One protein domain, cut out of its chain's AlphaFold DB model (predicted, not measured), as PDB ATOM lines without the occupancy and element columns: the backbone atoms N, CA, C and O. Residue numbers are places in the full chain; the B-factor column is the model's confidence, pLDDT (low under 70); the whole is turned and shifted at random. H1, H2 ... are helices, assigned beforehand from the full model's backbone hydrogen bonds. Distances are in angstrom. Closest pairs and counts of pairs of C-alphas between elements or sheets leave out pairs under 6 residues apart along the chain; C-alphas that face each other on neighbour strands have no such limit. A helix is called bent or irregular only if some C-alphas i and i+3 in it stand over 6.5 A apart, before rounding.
ATOM      1  N   PHE A  12      27.139  22.238 -32.209       89.19
ATOM      2  CA  PHE A  12      26.660  21.782 -33.517       89.19
ATOM      3  C   PHE A  12      26.716  20.258 -33.670       89.19
ATOM      4  O   PHE A  12      27.051  19.754 -34.733       89.19
ATOM      5  N   SER A  13      26.364  19.496 -32.627       87.38
ATOM      6  CA  SER A  13      26.413  18.015 -32.627       87.38
ATOM      7  C   SER A  13      25.209  17.344 -33.310       87.38
ATOM      8  O   SER A  13      24.857  16.216 -32.982       87.38
ATOM      9  N   GLY A  14      24.560  18.043 -34.237       93.25
ATOM     10  CA  GLY A  14      23.425  17.543 -35.006       93.25
ATOM     11  C   GLY A  14      22.782  18.647 -35.836       93.25
ATOM     12  O   GLY A  14      23.055  19.838 -35.636       93.25
ATOM     13  N   LYS A  15      21.889  18.262 -36.752       95.00
ATOM     14  CA  LYS A  15      21.182  19.192 -37.654       95.00
ATOM     15  C   LYS A  15      20.463  20.309 -36.896       95.00
ATOM     16  O   LYS A  15      20.536  21.471 -37.292       95.00
ATOM     17  N   LYS A  16      19.784  19.959 -35.799       93.62
ATOM     18  CA  LYS A  16      19.016  20.908 -34.983       93.62
ATOM     19  C   LYS A  16      19.891  22.047 -34.456       93.62
ATOM     20  O   LYS A  16      19.501  23.197 -34.590       93.62
ATOM     21  N   GLY A  17      21.081  21.738 -33.936       94.00
ATOM     22  CA  GLY A  17      21.995  22.754 -33.403       94.00
ATOM     23  C   GLY A  17      22.433  23.765 -34.463       94.00
ATOM     24  O   GLY A  17      22.501  24.958 -34.182       94.00
ATOM     25  N   ILE A  18      22.669  23.308 -35.699       95.19
ATOM     26  CA  ILE A  18      23.012  24.198 -36.817       95.19
ATOM     27  C   ILE A  18      21.821  25.095 -37.169       95.19
ATOM     28  O   ILE A  18      21.979  26.310 -37.224       95.19
ATOM     29  N   ILE A  19      20.625  24.527 -37.361       95.44
ATOM     30  CA  ILE A  19      19.416  25.298 -37.713       95.44
ATOM     31  C   ILE A  19      19.077  26.324 -36.626       95.44
ATOM     32  O   ILE A  19      18.838  27.495 -36.929       95.44
ATOM     33  N   ASP A  20      19.099  25.902 -35.362       93.62
ATOM     34  CA  ASP A  20      18.821  26.775 -34.223       93.62
ATOM     35  C   ASP A  20      19.878  27.890 -34.130       93.62
ATOM     36  O   ASP A  20      19.529  29.045 -33.890       93.62
ATOM     37  N   GLY A  21      21.151  27.582 -34.409       93.50
ATOM     38  CA  GLY A  21      22.233  28.565 -34.491       93.50
ATOM     39  C   GLY A  21      22.026  29.599 -35.602       93.50
ATOM     40  O   GLY A  21      22.105  30.800 -35.345       93.50
ATOM     41  N   LEU A  22      21.693  29.161 -36.822       94.19
ATOM     42  CA  LEU A  22      21.405  30.064 -37.947       94.19
ATOM     43  C   LEU A  22      20.257  31.024 -37.613       94.19
ATOM     44  O   LEU A  22      20.350  32.230 -37.856       94.19
ATOM     45  N   LYS A  23      19.199  30.512 -36.983       93.69
ATOM     46  CA  LYS A  23      18.060  31.329 -36.566       93.69
ATOM     47  C   LYS A  23      18.420  32.281 -35.425       93.69
ATOM     48  O   LYS A  23      18.073  33.456 -35.497       93.69
ATOM     49  N   LYS A  24      19.136  31.805 -34.400       91.62
ATOM     50  CA  LYS A  24      19.539  32.595 -33.224       91.62
ATOM     51  C   LYS A  24      20.471  33.746 -33.600       91.62
ATOM     52  O   LYS A  24      20.253  34.867 -33.156       91.62
ATOM     53  N   PHE A  25      21.503  33.473 -34.395       90.25
ATOM     54  CA  PHE A  25      22.580  34.435 -34.637       90.25
ATOM     55  C   PHE A  25      22.375  35.282 -35.889       90.25
ATOM     56  O   PHE A  25      22.827  36.423 -35.929       90.25
ATOM     57  N   LEU A  26      21.699  34.748 -36.908       91.12
ATOM     58  CA  LEU A  26      21.548  35.425 -38.199       91.12
ATOM     59  C   LEU A  26      20.096  35.753 -38.530       91.12
ATOM     60  O   LEU A  26      19.844  36.387 -39.556       91.12
ATOM     61  N   THR A  27      19.131  35.328 -37.702       91.75
ATOM     62  CA  THR A  27      17.692  35.337 -38.039       91.75
ATOM     63  C   THR A  27      17.415  34.648 -39.379       91.75
ATOM     64  O   THR A  27      16.473  34.992 -40.088       91.75
ATOM     65  N   PHE A  28      18.272  33.689 -39.742       93.06
ATOM     66  CA  PHE A  28      18.226  33.017 -41.028       93.06
ATOM     67  C   PHE A  28      17.369  31.757 -40.929       93.06
ATOM     68  O   PHE A  28      17.661  30.854 -40.145       93.06
ATOM     69  N   ASP A  29      16.310  31.713 -41.733       93.19
ATOM     70  CA  ASP A  29      15.449  30.545 -41.891       93.19
ATOM     71  C   ASP A  29      15.875  29.770 -43.141       93.19
ATOM     72  O   ASP A  29      15.648  30.213 -44.271       93.19
ATOM     73  N   LEU A  30      16.545  28.635 -42.933       93.06
ATOM     74  CA  LEU A  30      17.081  27.824 -44.019       93.06
ATOM     75  C   LEU A  30      15.951  27.102 -44.765       93.06
ATOM     76  O   LEU A  30      15.279  26.238 -44.206       93.06
ATOM     77  N   LYS A  31      15.791  27.421 -46.056       91.81
ATOM     78  CA  LYS A  31      14.737  26.862 -46.925       91.81
ATOM     79  C   LYS A  31      15.257  26.029 -48.092       91.81
ATOM     80  O   LYS A  31      14.462  25.367 -48.759       91.81
ATOM     81  N   ASP A  32      16.562  26.070 -48.359       93.94
ATOM     82  CA  ASP A  32      17.160  25.304 -49.448       93.94
ATOM     83  C   ASP A  32      17.016  23.798 -49.176       93.94
ATOM     84  O   ASP A  32      17.560  23.263 -48.208       93.94
ATOM     85  N   LYS A  33      16.249  23.113 -50.033       95.06
ATOM     86  CA  LYS A  33      15.939  21.689 -49.863       95.06
ATOM     87  C   LYS A  33      17.182  20.811 -49.986       95.06
ATOM     88  O   LYS A  33      17.306  19.853 -49.233       95.06
ATOM     89  N   ALA A  34      18.099  21.131 -50.899       94.56
ATOM     90  CA  ALA A  34      19.315  20.344 -51.089       94.56
ATOM     91  C   ALA A  34      20.228  20.449 -49.857       94.56
ATOM     92  O   ALA A  34      20.776  19.449 -49.394       94.56
ATOM     93  N   LEU A  35      20.323  21.639 -49.264       95.81
ATOM     94  CA  LEU A  35      21.082  21.860 -48.040       95.81
ATOM     95  C   LEU A  35      20.418  21.217 -46.816       95.81
ATOM     96  O   LEU A  35      21.110  20.692 -45.943       95.81
ATOM     97  N   ILE A  36      19.085  21.194 -46.763       96.19
ATOM     98  CA  ILE A  36      18.342  20.445 -45.741       96.19
ATOM     99  C   ILE A  36      18.652  18.941 -45.827       96.19
ATOM    100  O   ILE A  36      18.836  18.313 -44.782       96.19
ATOM    101  N   GLU A  37      18.768  18.373 -47.029       95.88
ATOM    102  CA  GLU A  37      19.157  16.966 -47.208       95.88
ATOM    103  C   GLU A  37      20.621  16.696 -46.828       95.88
ATOM    104  O   GLU A  37      20.918  15.696 -46.166       95.88
ATOM    105  N   LEU A  38      21.538  17.618 -47.141       96.62
ATOM    106  CA  LEU A  38      22.918  17.543 -46.644       96.62
ATOM    107  C   LEU A  38      22.965  17.555 -45.109       96.62
ATOM    108  O   LEU A  38      23.710  16.783 -44.506       96.62
ATOM    109  N   LEU A  39      22.131  18.375 -44.464       96.75
ATOM    110  CA  LEU A  39      22.003  18.395 -43.008       96.75
ATOM    111  C   LEU A  39      21.388  17.106 -42.442       96.75
ATOM    112  O   LEU A  39      21.758  16.702 -41.342       96.75
ATOM    113  N   ASN A  40      20.472  16.448 -43.159       95.56
ATOM    114  CA  ASN A  40      19.961  15.132 -42.754       95.56
ATOM    115  C   ASN A  40      21.090  14.097 -42.753       95.56
ATOM    116  O   ASN A  40      21.273  13.384 -41.769       95.56
ATOM    117  N   SER A  41      21.899  14.084 -43.813       95.75
ATOM    118  CA  SER A  41      23.052  13.188 -43.931       95.75
ATOM    119  C   SER A  41      24.108  13.480 -42.860       95.75
ATOM    120  O   SER A  41      24.656  12.564 -42.250       95.75
ATOM    121  N   TYR A  42      24.342  14.758 -42.549       96.94
ATOM    122  CA  TYR A  42      25.166  15.161 -41.410       96.94
ATOM    123  C   TYR A  42      24.629  14.630 -40.081       96.94
ATOM    124  O   TYR A  42      25.396  14.122 -39.264       96.94
ATOM    125  N   ASN A  43      23.313  14.694 -39.871       95.75
ATOM    126  CA  ASN A  43      22.694  14.158 -38.666       95.75
ATOM    127  C   ASN A  43      22.976  12.655 -38.525       95.75
ATOM    128  O   ASN A  43      23.345  12.204 -37.445       95.75
ATOM    129  N   SER A  44      22.918  11.898 -39.624       93.06
ATOM    130  CA  SER A  44      23.313  10.485 -39.632       93.06
ATOM    131  C   SER A  44      24.778  10.276 -39.228       93.06
ATOM    132  O   SER A  44      25.080   9.362 -38.461       93.06
ATOM    133  N   VAL A  45      25.694  11.143 -39.674       94.81
ATOM    134  CA  VAL A  45      27.102  11.118 -39.237       94.81
ATOM    135  C   VAL A  45      27.227  11.380 -37.732       94.81
ATOM    136  O   VAL A  45      28.006  10.701 -37.059       94.81
ATOM    137  N   CYS A  46      26.449  12.313 -37.173       94.00
ATOM    138  CA  CYS A  46      26.428  12.567 -35.729       94.00
ATOM    139  C   CYS A  46      25.969  11.336 -34.933       94.00
ATOM    140  O   CYS A  46      26.596  11.001 -33.925       94.00
ATOM    141  N   GLU A  47      24.949  10.620 -35.409       91.31
ATOM    142  CA  GLU A  47      24.478   9.374 -34.789       91.31
ATOM    143  C   GLU A  47      25.547   8.270 -34.824       91.31
ATOM    144  O   GLU A  47      25.772   7.575 -33.825       91.31
ATOM    145  N   ILE A  48      26.272   8.140 -35.942       90.50
ATOM    146  CA  ILE A  48      27.403   7.203 -36.068       90.50
ATOM    147  C   ILE A  48      28.519   7.578 -35.084       90.50
ATOM    148  O   ILE A  48      28.986   6.719 -34.330       90.50
ATOM    149  N   ARG A  49      28.906   8.859 -35.019       91.56
ATOM    150  CA  ARG A  49      29.899   9.364 -34.052       91.56
ATOM    151  C   ARG A  49      29.479   9.046 -32.619       91.56
ATOM    152  O   ARG A  49      30.301   8.572 -31.836       91.56
ATOM    153  N   HIS A  50      28.213   9.278 -32.274       88.69
ATOM    154  CA  HIS A  50      27.687   8.981 -30.944       88.69
ATOM    155  C   HIS A  50      27.838   7.492 -30.598       88.69
ATOM    156  O   HIS A  50      28.266   7.154 -29.493       88.69
ATOM    157  N   CYS A  51      27.569   6.591 -31.549       87.94
ATOM    158  CA  CYS A  51      27.768   5.155 -31.354       87.94
ATOM    159  C   CYS A  51      29.245   4.799 -31.107       87.94
ATOM    160  O   CYS A  51      29.551   4.037 -30.185       87.94
ATOM    161  N   CYS A  52      30.163   5.374 -31.890       87.75
ATOM    162  CA  CYS A  52      31.605   5.177 -31.719       87.75
ATOM    163  C   CYS A  52      32.096   5.615 -30.332       87.75
ATOM    164  O   CYS A  52      32.859   4.885 -29.707       87.75
ATOM    165  N   VAL A  53      31.640   6.771 -29.840       87.19
ATOM    166  CA  VAL A  53      32.147   7.374 -28.595       87.19
ATOM    167  C   VAL A  53      31.461   6.816 -27.344       87.19
ATOM    168  O   VAL A  53      32.131   6.537 -26.355       87.19
ATOM    169  N   HIS A  54      30.136   6.641 -27.360       81.50
ATOM    170  CA  HIS A  54      29.355   6.405 -26.135       81.50
ATOM    171  C   HIS A  54      28.774   4.994 -26.004       81.50
ATOM    172  O   HIS A  54      28.230   4.646 -24.959       81.50
ATOM    173  N   ARG A  55      28.852   4.161 -27.048       81.38
ATOM    174  CA  ARG A  55      28.195   2.840 -27.082       81.38
ATOM    175  C   ARG A  55      29.169   1.694 -27.339       81.38
ATOM    176  O   ARG A  55      28.762   0.654 -27.850       81.38
ATOM    177  N   PHE A  56      30.450   1.877 -27.011       85.62
ATOM    178  CA  PHE A  56      31.514   0.912 -27.327       85.62
ATOM    179  C   PHE A  56      31.509   0.517 -28.816       85.62
ATOM    180  O   PHE A  56      31.722  -0.642 -29.172       85.62
ATOM    181  N   GLY A  57      31.164   1.473 -29.687       83.44
ATOM    182  CA  GLY A  57      31.033   1.252 -31.122       83.44
ATOM    183  C   GLY A  57      29.790   0.479 -31.560       83.44
ATOM    184  O   GLY A  57      29.749   0.081 -32.715       83.44
ATOM    185  N   LYS A  58      28.786   0.237 -30.710       87.75
ATOM    186  CA  LYS A  58      27.566  -0.506 -31.080       87.75
ATOM    187  C   LYS A  58      26.412   0.414 -31.470       87.75
ATOM    188  O   LYS A  58      26.188   1.438 -30.824       87.75
ATOM    189  N   LEU A  59      25.620   0.004 -32.462       85.75
ATOM    190  CA  LEU A  59      24.411   0.733 -32.852       85.75
ATOM    191  C   LEU A  59      23.304   0.547 -31.804       85.75
ATOM    192  O   LEU A  59      22.791  -0.557 -31.614       85.75
ATOM    193  N   GLY A  60      22.924   1.626 -31.120       84.69
ATOM    194  CA  GLY A  60      21.805   1.609 -30.180       84.69
ATOM    195  C   GLY A  60      20.448   1.757 -30.860       84.69
ATOM    196  O   GLY A  60      20.338   2.317 -31.946       84.69
ATOM    197  N   THR A  61      19.388   1.308 -30.186       84.25
ATOM    198  CA  THR A  61      18.011   1.389 -30.702       84.25
ATOM    199  C   THR A  61      17.575   2.823 -31.007       84.25
ATOM    200  O   THR A  61      16.936   3.050 -32.025       84.25
ATOM    201  N   LYS A  62      17.950   3.806 -30.171       83.94
ATOM    202  CA  LYS A  62      17.637   5.227 -30.418       83.94
ATOM    203  C   LYS A  62      18.311   5.742 -31.693       83.94
ATOM    204  O   LYS A  62      17.639   6.303 -32.544       83.94
ATOM    205  N   ASN A  63      19.602   5.458 -31.861       81.62
ATOM    206  CA  ASN A  63      20.348   5.835 -33.063       81.62
ATOM    207  C   ASN A  63      19.773   5.140 -34.309       81.62
ATOM    208  O   ASN A  63      19.637   5.747 -35.362       81.62
ATOM    209  N   ALA A  64      19.378   3.868 -34.186       82.12
ATOM    210  CA  ALA A  64      18.737   3.133 -35.271       82.12
ATOM    211  C   ALA A  64      17.384   3.741 -35.678       82.12
ATOM    212  O   ALA A  64      17.056   3.705 -36.857       82.12
ATOM    213  N   ILE A  65      16.615   4.304 -34.736       83.88
ATOM    214  CA  ILE A  65      15.375   5.037 -35.038       83.88
ATOM    215  C   ILE A  65      15.677   6.285 -35.868       83.88
ATOM    216  O   ILE A  65      15.085   6.434 -36.933       83.88
ATOM    217  N   GLU A  66      16.633   7.109 -35.436       83.25
ATOM    218  CA  GLU A  66      17.037   8.335 -36.144       83.25
ATOM    219  C   GLU A  66      17.618   8.057 -37.540       83.25
ATOM    220  O   GLU A  66      17.411   8.828 -38.475       83.25
ATOM    221  N   LEU A  67      18.308   6.926 -37.713       82.06
ATOM    222  CA  LEU A  67      18.834   6.478 -39.007       82.06
ATOM    223  C   LEU A  67      17.784   5.776 -39.890       82.06
ATOM    224  O   LEU A  67      18.053   5.503 -41.056       82.06
ATOM    225  N   GLY A  68      16.600   5.459 -39.356       83.62
ATOM    226  CA  GLY A  68      15.569   4.662 -40.026       83.62
ATOM    227  C   GLY A  68      15.552   3.203 -39.560       83.62
ATOM    228  O   GLY A  68      16.167   2.318 -40.163       83.62
ATOM    229  N   LEU A  69      14.785   2.930 -38.497       76.44
ATOM    230  CA  LEU A  69      14.786   1.644 -37.782       76.44
ATOM    231  C   LEU A  69      14.499   0.441 -38.684       76.44
ATOM    232  O   LEU A  69      15.119  -0.613 -38.527       76.44
ATOM    233  N   SER A  70      13.568   0.588 -39.624       75.81
ATOM    234  CA  SER A  70      13.175  -0.460 -40.569       75.81
ATOM    235  C   SER A  70      14.357  -0.974 -41.392       75.81
ATOM    236  O   SER A  70      14.476  -2.178 -41.602       75.81
ATOM    237  N   ASN A  71      15.270  -0.082 -41.777       78.38
ATOM    238  CA  ASN A  71      16.430  -0.411 -42.604       78.38
ATOM    239  C   ASN A  71      17.612  -0.932 -41.770       78.38
ATOM    240  O   ASN A  71      18.460  -1.672 -42.274       78.38
ATOM    241  N   HIS A  72      17.664  -0.577 -40.480       80.12
ATOM    242  CA  HIS A  72      18.842  -0.798 -39.639       80.12
ATOM    243  C   HIS A  72      18.632  -1.733 -38.442       80.12
ATOM    244  O   HIS A  72      19.593  -2.023 -37.729       80.12
ATOM    245  N   LYS A  73      17.428  -2.291 -38.245       84.56
ATOM    246  CA  LYS A  73      17.115  -3.217 -37.135       84.56
ATOM    247  C   LYS A  73      18.106  -4.379 -37.020       84.56
ATOM    248  O   LYS A  73      18.495  -4.755 -35.919       84.56
ATOM    249  N   GLN A  74      18.557  -4.918 -38.151       84.75
ATOM    250  CA  GLN A  74      19.519  -6.024 -38.200       84.75
ATOM    251  C   GLN A  74      20.921  -5.679 -37.664       84.75
ATOM    252  O   GLN A  74      21.725  -6.588 -37.444       84.75
ATOM    253  N   PHE A  75      21.229  -4.394 -37.477       84.69
ATOM    254  CA  PHE A  75      22.520  -3.899 -36.997       84.69
ATOM    255  C   PHE A  75      22.495  -3.471 -35.524       84.69
ATOM    256  O   PHE A  75      23.542  -3.128 -34.983       84.69
ATOM    257  N   ILE A  76      21.337  -3.522 -34.858       87.88
ATOM    258  CA  ILE A  76      21.195  -3.163 -33.440       87.88
ATOM    259  C   ILE A  76      22.102  -4.038 -32.563       87.88
ATOM    260  O   ILE A  76      22.206  -5.247 -32.772       87.88
ATOM    261  N   GLU A  77      22.774  -3.404 -31.599       86.50
ATOM    262  CA  GLU A  77      23.783  -3.978 -30.690       86.50
ATOM    263  C   GLU A  77      25.007  -4.609 -31.380       86.50
ATOM    264  O   GLU A  77      25.908  -5.126 -30.708       86.50
ATOM    265  N   LYS A  78      25.100  -4.529 -32.713       87.44
ATOM    266  CA  LYS A  78      26.284  -4.966 -33.452       87.44
ATOM    267  C   LYS A  78      27.334  -3.853 -33.473       87.44
ATOM    268  O   LYS A  78      26.972  -2.678 -33.586       87.44
ATOM    269  N   PRO A  79      28.631  -4.204 -33.395       87.44
ATOM    270  CA  PRO A  79      29.706  -3.245 -33.598       87.44
ATOM    271  C   PRO A  79      29.644  -2.624 -34.997       87.44
ATOM    272  O   PRO A  79      29.457  -3.328 -35.993       87.44
ATOM    273  N   LEU A  80      29.847  -1.312 -35.064       87.44
ATOM    274  CA  LEU A  80      30.045  -0.568 -36.295       87.44
ATOM    275  C   LEU A  80      31.327  -1.045 -36.974       87.44
ATOM    276  O   LEU A  80      32.378  -1.186 -36.348       87.44
ATOM    277  N   LYS A  81      31.235  -1.273 -38.282       88.44
ATOM    278  CA  LYS A  81      32.372  -1.612 -39.136       88.44
ATOM    279  C   LYS A  81      32.542  -0.492 -40.152       88.44
ATOM    280  O   LYS A  81      31.868  -0.502 -41.175       88.44
ATOM    281  N   ILE A  82      33.404   0.467 -39.831       87.62
ATOM    282  CA  ILE A  82      33.697   1.625 -40.682       87.62
ATOM    283  C   ILE A  82      34.976   1.326 -41.461       87.62
ATOM    284  O   ILE A  82      36.019   1.047 -40.866       87.62
ATOM    285  N   LYS A  83      34.896   1.352 -42.790       93.94
ATOM    286  CA  LYS A  83      36.047   1.212 -43.687       93.94
ATOM    287  C   LYS A  83      36.676   2.577 -43.958       93.94
ATOM    288  O   LYS A  83      36.040   3.616 -43.797       93.94
TER     289      LYS A  83
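What this domain is: This is residues 12 to 83 of the 176 residues of an uncharacterized protein of Pseudomonas putida CSV86 (UniProt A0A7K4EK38). One long helix, H2, is the backbone of a loose, elongated shape; H1 slants away from its middle, meeting it with Lys 15 alone, and beyond, H3 packs on residues 44 to 51 of H2, with H4 folded back on H3. The printed part has 72 residues, four named helices in the order H1 to H4 and no named strand: all helix. The radius of gyration of the C-alphas is 14.1 A, the spans 41 by 23 by 23 A.

Where its parts are: Find C-alpha 33 at (15.939, 21.689, -49.863); from there H2, residues 33 to 54, runs 31.3 A. H1, residues 15 to 26, runs 16.2 A from (21.182, 19.192, -37.654). H3 is residues 61 to 66, 8.9 A; H4, residues 69 to 75, 9.5 A, is irregular, C-alphas 71 and 74 being 7.8 A apart.

How they stand to each other: Look at C-alphas 15 and 43, the closest of H1 and H2, 5.4 A apart: the helices touch there at a steep tilt of 58 degrees, opposite ways. H2 and H3, a hairpin, touch at a shallow 16 degrees, closest at C-alphas 47 and 63, 5.7 A. H3 and H4, a hairpin, touch at a steep 41 degrees, closest at C-alphas 64 and 72, 5.9 A. H2 and H4 are apart. Every O i to N i+4 pair is within hydrogen-bond range in H1, H2 and H3; H4 has 1 of 3, and 2 of 4 O i to N i+3 pairs.

The domain as a whole: The C-alphas of Leu 26 and Gln 74, the farthest apart, are 41.5 A apart. The printed part has no cut and no long link between helices; no printed residue is under 70 in pLDDT.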